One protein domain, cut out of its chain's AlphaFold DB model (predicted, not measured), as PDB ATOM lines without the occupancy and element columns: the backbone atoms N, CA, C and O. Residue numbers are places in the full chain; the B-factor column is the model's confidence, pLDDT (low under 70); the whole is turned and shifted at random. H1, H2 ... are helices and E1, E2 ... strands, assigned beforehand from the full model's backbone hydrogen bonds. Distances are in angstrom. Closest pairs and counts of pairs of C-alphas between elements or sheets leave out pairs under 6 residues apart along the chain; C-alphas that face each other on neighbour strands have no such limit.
ATOM      1  N   LEU A  19     -30.812  31.784 -13.125       94.06
ATOM      2  CA  LEU A  19     -31.485  30.740 -12.354       94.06
ATOM      3  C   LEU A  19     -32.819  31.224 -11.776       94.06
ATOM      4  O   LEU A  19     -33.003  32.393 -11.444       94.06
ATOM      5  N   VAL A  20     -33.756  30.294 -11.622       94.81
ATOM      6  CA  VAL A  20     -34.910  30.438 -10.735       94.81
ATOM      7  C   VAL A  20     -34.745  29.419  -9.624       94.81
ATOM      8  O   VAL A  20     -34.604  28.226  -9.904       94.81
ATOM      9  N   THR A  21     -34.776  29.876  -8.378       95.62
ATOM     10  CA  THR A  21     -34.592  29.043  -7.187       95.62
ATOM     11  C   THR A  21     -35.868  28.975  -6.354       95.62
ATOM     12  O   THR A  21     -36.753  29.825  -6.462       95.62
ATOM     13  N   PHE A  22     -35.988  27.940  -5.524       93.75
ATOM     14  CA  PHE A  22     -37.040  27.863  -4.513       93.75
ATOM     15  C   PHE A  22     -36.729  28.834  -3.364       93.75
ATOM     16  O   PHE A  22     -35.702  28.637  -2.708       93.75
ATOM     17  N   PRO A  23     -37.611  29.798  -3.031       94.75
ATOM     18  CA  PRO A  23     -37.342  30.778  -1.973       94.75
ATOM     19  C   PRO A  23     -37.024  30.150  -0.610       94.75
ATOM     20  O   PRO A  23     -36.224  30.679   0.146       94.75
ATOM     21  N   SER A  24     -37.620  28.993  -0.312       96.06
ATOM     22  CA  SER A  24     -37.464  28.298   0.969       96.06
ATOM     23  C   SER A  24     -36.181  27.476   1.108       96.06
ATOM     24  O   SER A  24     -35.800  27.152   2.226       96.06
ATOM     25  N   THR A  25     -35.532  27.080   0.004       94.44
ATOM     26  CA  THR A  25     -34.382  26.148   0.052       94.44
ATOM     27  C   THR A  25     -33.173  26.605  -0.754       94.44
ATOM     28  O   THR A  25     -32.134  25.958  -0.692       94.44
ATOM     29  N   GLY A  26     -33.308  27.643  -1.583       91.69
ATOM     30  CA  GLY A  26     -32.269  28.080  -2.519       91.69
ATOM     31  C   GLY A  26     -31.982  27.098  -3.665       91.69
ATOM     32  O   GLY A  26     -31.240  27.434  -4.581       91.69
ATOM     33  N   ARG A  27     -32.585  25.899  -3.670       91.75
ATOM     34  CA  ARG A  27     -32.374  24.897  -4.726       91.75
ATOM     35  C   ARG A  27     -32.842  25.419  -6.080       91.75
ATOM     36  O   ARG A  27     -33.883  26.071  -6.169       91.75
ATOM     37  N   ILE A  28     -32.110  25.065  -7.135       93.06
ATOM     38  CA  ILE A  28     -32.462  25.412  -8.514       93.06
ATOM     39  C   ILE A  28     -33.781  24.727  -8.886       93.06
ATOM     40  O   ILE A  28     -33.903  23.505  -8.833       93.06
ATOM     41  N   MET A  29     -34.769  25.532  -9.269       91.31
ATOM     42  CA  MET A  29     -36.049  25.079  -9.812       91.31
ATOM     43  C   MET A  29     -35.993  25.002 -11.340       91.31
ATOM     44  O   MET A  29     -36.473  24.041 -11.937       91.31
ATOM     45  N   LYS A  30     -35.412  26.020 -11.982       90.31
ATOM     46  CA  LYS A  30     -35.260  26.096 -13.439       90.31
ATOM     47  C   LYS A  30     -34.046  26.943 -13.800       90.31
ATOM     48  O   LYS A  30     -33.791  27.958 -13.161       90.31
ATOM     49  N   VAL A  31     -33.359  26.568 -14.872       91.06
ATOM     50  CA  VAL A  31     -32.326  27.392 -15.509       91.06
ATOM     51  C   VAL A  31     -32.953  28.081 -16.726       91.06
ATOM     52  O   VAL A  31     -33.560  27.419 -17.572       91.06
ATOM     53  N   LYS A  32     -32.886  29.415 -16.775       90.88
ATOM     54  CA  LYS A  32     -33.395  30.240 -17.884       90.88
ATOM     55  C   LYS A  32     -32.354  30.390 -18.995       90.88
ATOM     56  O   LYS A  32     -32.717  30.264 -20.159       90.88
ATOM     57  N   SER A  33     -31.096  30.623 -18.630       91.00
ATOM     58  CA  SER A  33     -29.943  30.624 -19.534       91.00
ATOM     59  C   SER A  33     -28.822  29.800 -18.915       91.00
ATOM     60  O   SER A  33     -28.596  29.871 -17.706       91.00
ATOM     61  N   TYR A  34     -28.162  28.994 -19.739       91.31
ATOM     62  CA  TYR A  34     -27.108  28.086 -19.302       91.31
ATOM     63  C   TYR A  34     -25.750  28.688 -19.638       91.31
ATOM     64  O   TYR A  34     -25.506  29.051 -20.787       91.31
ATOM     65  N   VAL A  35     -24.863  28.733 -18.652       93.44
ATOM     66  CA  VAL A  35     -23.431  28.939 -18.866       93.44
ATOM     67  C   VAL A  35     -22.719  27.699 -18.348       93.44
ATOM     68  O   VAL A  35     -22.907  27.305 -17.197       93.44
ATOM     69  N   PHE A  36     -21.929  27.059 -19.208       93.25
ATOM     70  CA  PHE A  36     -21.134  25.891 -18.842       93.25
ATOM     71  C   PHE A  36     -19.647  26.233 -18.824       93.25
ATOM     72  O   PHE A  36     -19.167  26.982 -19.673       93.25
ATOM     73  N   GLY A  37     -18.909  25.668 -17.871       91.25
ATOM     74  CA  GLY A  37     -17.456  25.814 -17.807       91.25
ATOM     75  C   GLY A  37     -16.770  25.021 -18.930       91.25
ATOM     76  O   GLY A  37     -16.800  23.790 -18.868       91.25
ATOM     77  N   PRO A  38     -16.113  25.663 -19.917       87.88
ATOM     78  CA  PRO A  38     -15.593  24.980 -21.109       87.88
ATOM     79  C   PRO A  38     -14.533  23.925 -20.777       87.88
ATOM     80  O   PRO A  38     -14.535  22.842 -21.357       87.88
ATOM     81  N   GLU A  39     -13.688  24.183 -19.775       89.19
ATOM     82  CA  GLU A  39     -12.665  23.232 -19.318       89.19
ATOM     83  C   GLU A  39     -13.251  21.891 -18.864       89.19
ATOM     84  O   GLU A  39     -12.650  20.840 -19.073       89.19
ATOM     85  N   ARG A  40     -14.460  21.906 -18.292       88.75
ATOM     86  CA  ARG A  40     -15.126  20.696 -17.792       88.75
ATOM     87  C   ARG A  40     -15.734  19.862 -18.918       88.75
ATOM     88  O   ARG A  40     -15.976  18.676 -18.726       88.75
ATOM     89  N   LEU A  41     -15.969  20.466 -20.084       91.75
ATOM     90  CA  LEU A  41     -16.632  19.825 -21.219       91.75
ATOM     91  C   LEU A  41     -15.667  19.096 -22.162       91.75
ATOM     92  O   LEU A  41     -16.119  18.286 -22.963       91.75
ATOM     93  N   ARG A  42     -14.351  19.331 -22.058       87.50
ATOM     94  CA  ARG A  42     -13.348  18.825 -23.020       87.50
ATOM     95  C   ARG A  42     -13.328  17.302 -23.197       87.50
ATOM     96  O   ARG A  42     -12.850  16.829 -24.218       87.50
ATOM     97  N   ALA A  43     -13.799  16.540 -22.211       88.88
ATOM     98  CA  ALA A  43     -13.736  15.078 -22.205       88.88
ATOM     99  C   ALA A  43     -15.110  14.395 -22.341       88.88
ATOM    100  O   ALA A  43     -15.218  13.193 -22.089       88.88
ATOM    101  N   VAL A  44     -16.176  15.132 -22.684       94.31
ATOM    102  CA  VAL A  44     -17.535  14.575 -22.765       94.31
ATOM    103  C   VAL A  44     -18.269  15.009 -24.030       94.31
ATOM    104  O   VAL A  44     -18.143  16.136 -24.483       94.31
ATOM    105  N   ASN A  45     -19.107  14.114 -24.550       94.56
ATOM    106  CA  ASN A  45     -19.949  14.369 -25.726       94.56
ATOM    107  C   ASN A  45     -21.413  14.628 -25.358       94.56
ATOM    108  O   ASN A  45     -22.110  15.397 -26.015       94.56
ATOM    109  N   ALA A  46     -21.885  13.986 -24.289       94.12
ATOM    110  CA  ALA A  46     -23.220  14.169 -23.754       94.12
ATOM    111  C   ALA A  46     -23.187  14.064 -22.230       94.12
ATOM    112  O   ALA A  46     -22.481  13.214 -21.681       94.12
ATOM    113  N   PHE A  47     -23.953  14.907 -21.546       95.50
ATOM    114  CA  PHE A  47     -23.994  14.921 -20.087       95.50
ATOM    115  C   PHE A  47     -25.332  15.428 -19.545       95.50
ATOM    116  O   PHE A  47     -26.134  16.058 -20.240       95.50
ATOM    117  N   LYS A  48     -25.566  15.146 -18.265       95.06
ATOM    118  CA  LYS A  48     -26.592  15.780 -17.434       95.06
ATOM    119  C   LYS A  48     -25.926  16.610 -16.349       95.06
ATOM    120  O   LYS A  48     -24.831  16.280 -15.906       95.06
ATOM    121  N   VAL A  49     -26.620  17.637 -15.875       94.62
ATOM    122  CA  VAL A  49     -26.173  18.424 -14.719       94.62
ATOM    123  C   VAL A  49     -26.817  17.902 -13.433       94.62
ATOM    124  O   VAL A  49     -28.001  17.537 -13.451       94.62
ATOM    125  N   PRO A  50     -26.084  17.857 -12.308       94.69
ATOM    126  CA  PRO A  50     -26.583  17.272 -11.062       94.69
ATOM    127  C   PRO A  50     -27.805  18.012 -10.502       94.69
ATOM    128  O   PRO A  50     -28.655  17.408  -9.851       94.69
ATOM    129  N   GLN A  51     -27.948  19.302 -10.808       92.50
ATOM    130  CA  GLN A  51     -29.062  20.127 -10.343       92.50
ATOM    131  C   GLN A  51     -30.382  19.805 -11.073       92.50
ATOM    132  O   GLN A  51     -31.453  20.100 -10.546       92.50
ATOM    133  N   LEU A  52     -30.333  19.179 -12.261       90.56
ATOM    134  CA  LEU A  52     -31.493  18.910 -13.125       90.56
ATOM    135  C   LEU A  52     -31.457  17.492 -13.732       90.56
ATOM    136  O   LEU A  52     -31.688  17.311 -14.925       90.56
ATOM    137  N   LEU A  53     -31.218  16.452 -12.923       90.62
ATOM    138  CA  LEU A  53     -31.068  15.057 -13.399       90.62
ATOM    139  C   LEU A  53     -32.259  14.502 -14.207       90.62
ATOM    140  O   LEU A  53     -32.096  13.614 -15.053       90.62
ATOM    141  N   ARG A  54     -33.466  15.010 -13.933       88.69
ATOM    142  CA  ARG A  54     -34.710  14.657 -14.642       88.69
ATOM    143  C   ARG A  54     -35.018  15.587 -15.825       88.69
ATOM    144  O   ARG A  54     -36.032  15.397 -16.483       88.69
ATOM    145  N   GLY A  55     -34.183  16.599 -16.054       86.12
ATOM    146  CA  GLY A  55     -34.309  17.555 -17.148       86.12
ATOM    147  C   GLY A  55     -33.619  17.088 -18.428       86.12
ATOM    148  O   GLY A  55     -33.346  15.901 -18.622       86.12
ATOM    149  N   SER A  56     -33.348  18.054 -19.306       87.62
ATOM    150  CA  SER A  56     -32.687  17.834 -20.592       87.62
ATOM    151  C   SER A  56     -31.284  17.248 -20.436       87.62
ATOM    152  O   SER A  56     -30.562  17.550 -19.485       87.62
ATOM    153  N   ALA A  57     -30.887  16.439 -21.417       90.75
ATOM    154  CA  ALA A  57     -29.484  16.145 -21.662       90.75
ATOM    155  C   ALA A  57     -28.855  17.263 -22.499       90.75
ATOM    156  O   ALA A  57     -29.532  17.887 -23.320       90.75
ATOM    157  N   PHE A  58     -27.560  17.476 -22.302       92.81
ATOM    158  CA  PHE A  58     -26.757  18.428 -23.055       92.81
ATOM    159  C   PHE A  58     -25.762  17.674 -23.924       92.81
ATOM    160  O   PHE A  58     -25.287  16.604 -23.540       92.81
ATOM    161  N   PHE A  59     -25.461  18.248 -25.081       92.50
ATOM    162  CA  PHE A  59     -24.503  17.730 -26.045       92.50
ATOM    163  C   PHE A  59     -23.488  18.824 -26.350       92.50
ATOM    164  O   PHE A  59     -23.850  20.002 -26.355       92.50
ATOM    165  N   THR A  60     -22.235  18.444 -26.566       92.12
ATOM    166  CA  THR A  60     -21.194  19.385 -26.989       92.12
ATOM    167  C   THR A  60     -21.297  19.686 -28.480       92.12
ATOM    168  O   THR A  60     -21.906  18.932 -29.244       92.12
ATOM    169  N   ASP A  61     -20.662  20.777 -28.901       89.25
ATOM    170  CA  ASP A  61     -20.655  21.220 -30.298       89.25
ATOM    171  C   ASP A  61     -20.108  20.149 -31.250       89.25
ATOM    172  O   ASP A  61     -20.597  20.011 -32.368       89.25
ATOM    173  N   GLU A  62     -19.152  19.329 -30.800       90.25
ATOM    174  CA  GLU A  62     -18.619  18.214 -31.589       90.25
ATOM    175  C   GLU A  62     -19.726  17.235 -32.016       90.25
ATOM    176  O   GLU A  62     -19.782  16.817 -33.176       90.25
ATOM    177  N   VAL A  63     -20.662  16.925 -31.113       91.19
ATOM    178  CA  VAL A  63     -21.813  16.069 -31.428       91.19
ATOM    179  C   VAL A  63     -22.770  16.765 -32.388       91.19
ATOM    180  O   VAL A  63     -23.267  16.124 -33.314       91.19
ATOM    181  N   VAL A  64     -23.024  18.062 -32.190       88.75
ATOM    182  CA  VAL A  64     -23.900  18.849 -33.073       88.75
ATOM    183  C   VAL A  64     -23.368  18.817 -34.506       88.75
ATOM    184  O   VAL A  64     -24.087  18.408 -35.418       88.75
ATOM    185  N   VAL A  65     -22.080  19.120 -34.684       90.81
ATOM    186  CA  VAL A  65     -21.398  19.086 -35.986       90.81
ATOM    187  C   VAL A  65     -21.445  17.687 -36.605       90.81
ATOM    188  O   VAL A  65     -21.668  17.552 -37.811       90.81
ATOM    189  N   ALA A  66     -21.257  16.628 -35.814       92.00
ATOM    190  CA  ALA A  66     -21.320  15.256 -36.313       92.00
ATOM    191  C   ALA A  66     -22.728  14.874 -36.806       92.00
ATOM    192  O   ALA A  66     -22.860  14.272 -37.874       92.00
ATOM    193  N   VAL A  67     -23.778  15.248 -36.068       89.69
ATOM    194  CA  VAL A  67     -25.179  14.998 -36.452       89.69
ATOM    195  C   VAL A  67     -25.544  15.745 -37.733       89.69
ATOM    196  O   VAL A  67     -26.160  15.156 -38.627       89.69
ATOM    197  N   GLU A  68     -25.136  17.009 -37.847       88.38
ATOM    198  CA  GLU A  68     -25.364  17.821 -39.045       88.38
ATOM    199  C   GLU A  68     -24.667  17.225 -40.273       88.38
ATOM    200  O   GLU A  68     -25.302  17.026 -41.311       88.38
ATOM    201  N   ARG A  69     -23.387  16.849 -40.146       93.06
ATOM    202  CA  ARG A  69     -22.618  16.206 -41.228       93.06
ATOM    203  C   ARG A  69     -23.194  14.862 -41.653       93.06
ATOM    204  O   ARG A  69     -23.128  14.517 -42.829       93.06
ATOM    205  N   ALA A  70     -23.753  14.107 -40.713       92.88
ATOM    206  CA  ALA A  70     -24.382  12.824 -41.000       92.88
ATOM    207  C   ALA A  70     -25.722  12.962 -41.750       92.88
ATOM    208  O   ALA A  70     -26.262  11.955 -42.207       92.88
ATOM    209  N   GLY A  71     -26.277  14.176 -41.882       90.19
ATOM    210  CA  GLY A  71     -27.535  14.407 -42.597       90.19
ATOM    211  C   GLY A  71     -28.728  13.689 -41.963       90.19
ATOM    212  O   GLY A  71     -29.668  13.300 -42.665       90.19
TER     213      GLY A  71
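Overview. This is residues 19 to 71 of the 88 residues of an uncharacterized protein of Actinobacteria bacterium 13_1_20CM_2_65_11 (UniProt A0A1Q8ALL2). This is a loose, drawn-out chain with a small two-stranded hairpin, E1 and E2, toward one end of its long axis and the helix H2 at the other end. Between them the long loop of residues 42 to 60 runs from the short helix H1 back toward the hairpin, folds over and returns to H2, whose residues 65 to 69 stick out with residues 70 and 71. The printed part has 53 residues, with two named strands and then two named helices along the chain in the order E1, E2, H1, H2. The sheet has the order E1 - E2 and is antiparallel; the class is mixed, helices and strands, with under half of the residues, 22 of 53, in named elements. The whole is loose, with a radius of gyration of the C-alphas of 14.0 A, and elongated, spanning 46 by 24 by 17 A.

Along the chain. Find C-alpha 19 at (-31.485, 30.740, -12.354); there E1 begins, residues 19 to 21, 6.3 A from first to last C-alpha. Go on to Ile 28, where E2 begins; it covers residues 28 to 33 and measures 12.4 A. Next look at C-alpha 38 at (-15.593, 24.980, -21.109), the first of H1, residues 38 to 41, 5.3 A long. H2 covers residues 61 to 69, is 12.2 A long and ends with C-alpha 69 at (-22.618, 16.206, -41.228).

Arrangement. Begin with the hairpin of E1 and E2, antiparallel neighbours whose directions stand at 164 degrees. The C-alphas of Thr 21 and Ile 28 face each other at 4.4 A, and those of Leu 19 and Val 31 at 4.7 A. Look for N 20 and O 30, 2.8 A apart, and N 29 and O 20, also 2.8 A apart, both within hydrogen-bond range. E1 is apart from H1 and from H2, E2 is apart from H2, and H1 is apart from H2. Within the stretch from 42 to 60, residues 46 to 47 pair with residues 58 to 59, antiparallel. In H2 every O i to N i+4 pair is within hydrogen-bond range; H1, with four residues, is too short for such a pair.

Size, cuts and confidence. The two C-alphas farthest apart are those of Ser 24 and Gly 71, at 46.8 A. The link from E1 to E2 is short, that from E2 to H1 is tight, and that from H1 to H2 is long, with 19 residues. Residues 65 to 71, of which 65 to 69 belong to H2, stand free. The printed part has no cut from 19 to 71. The mean pLDDT of the printed part is 91.7, and no printed residue is under 70.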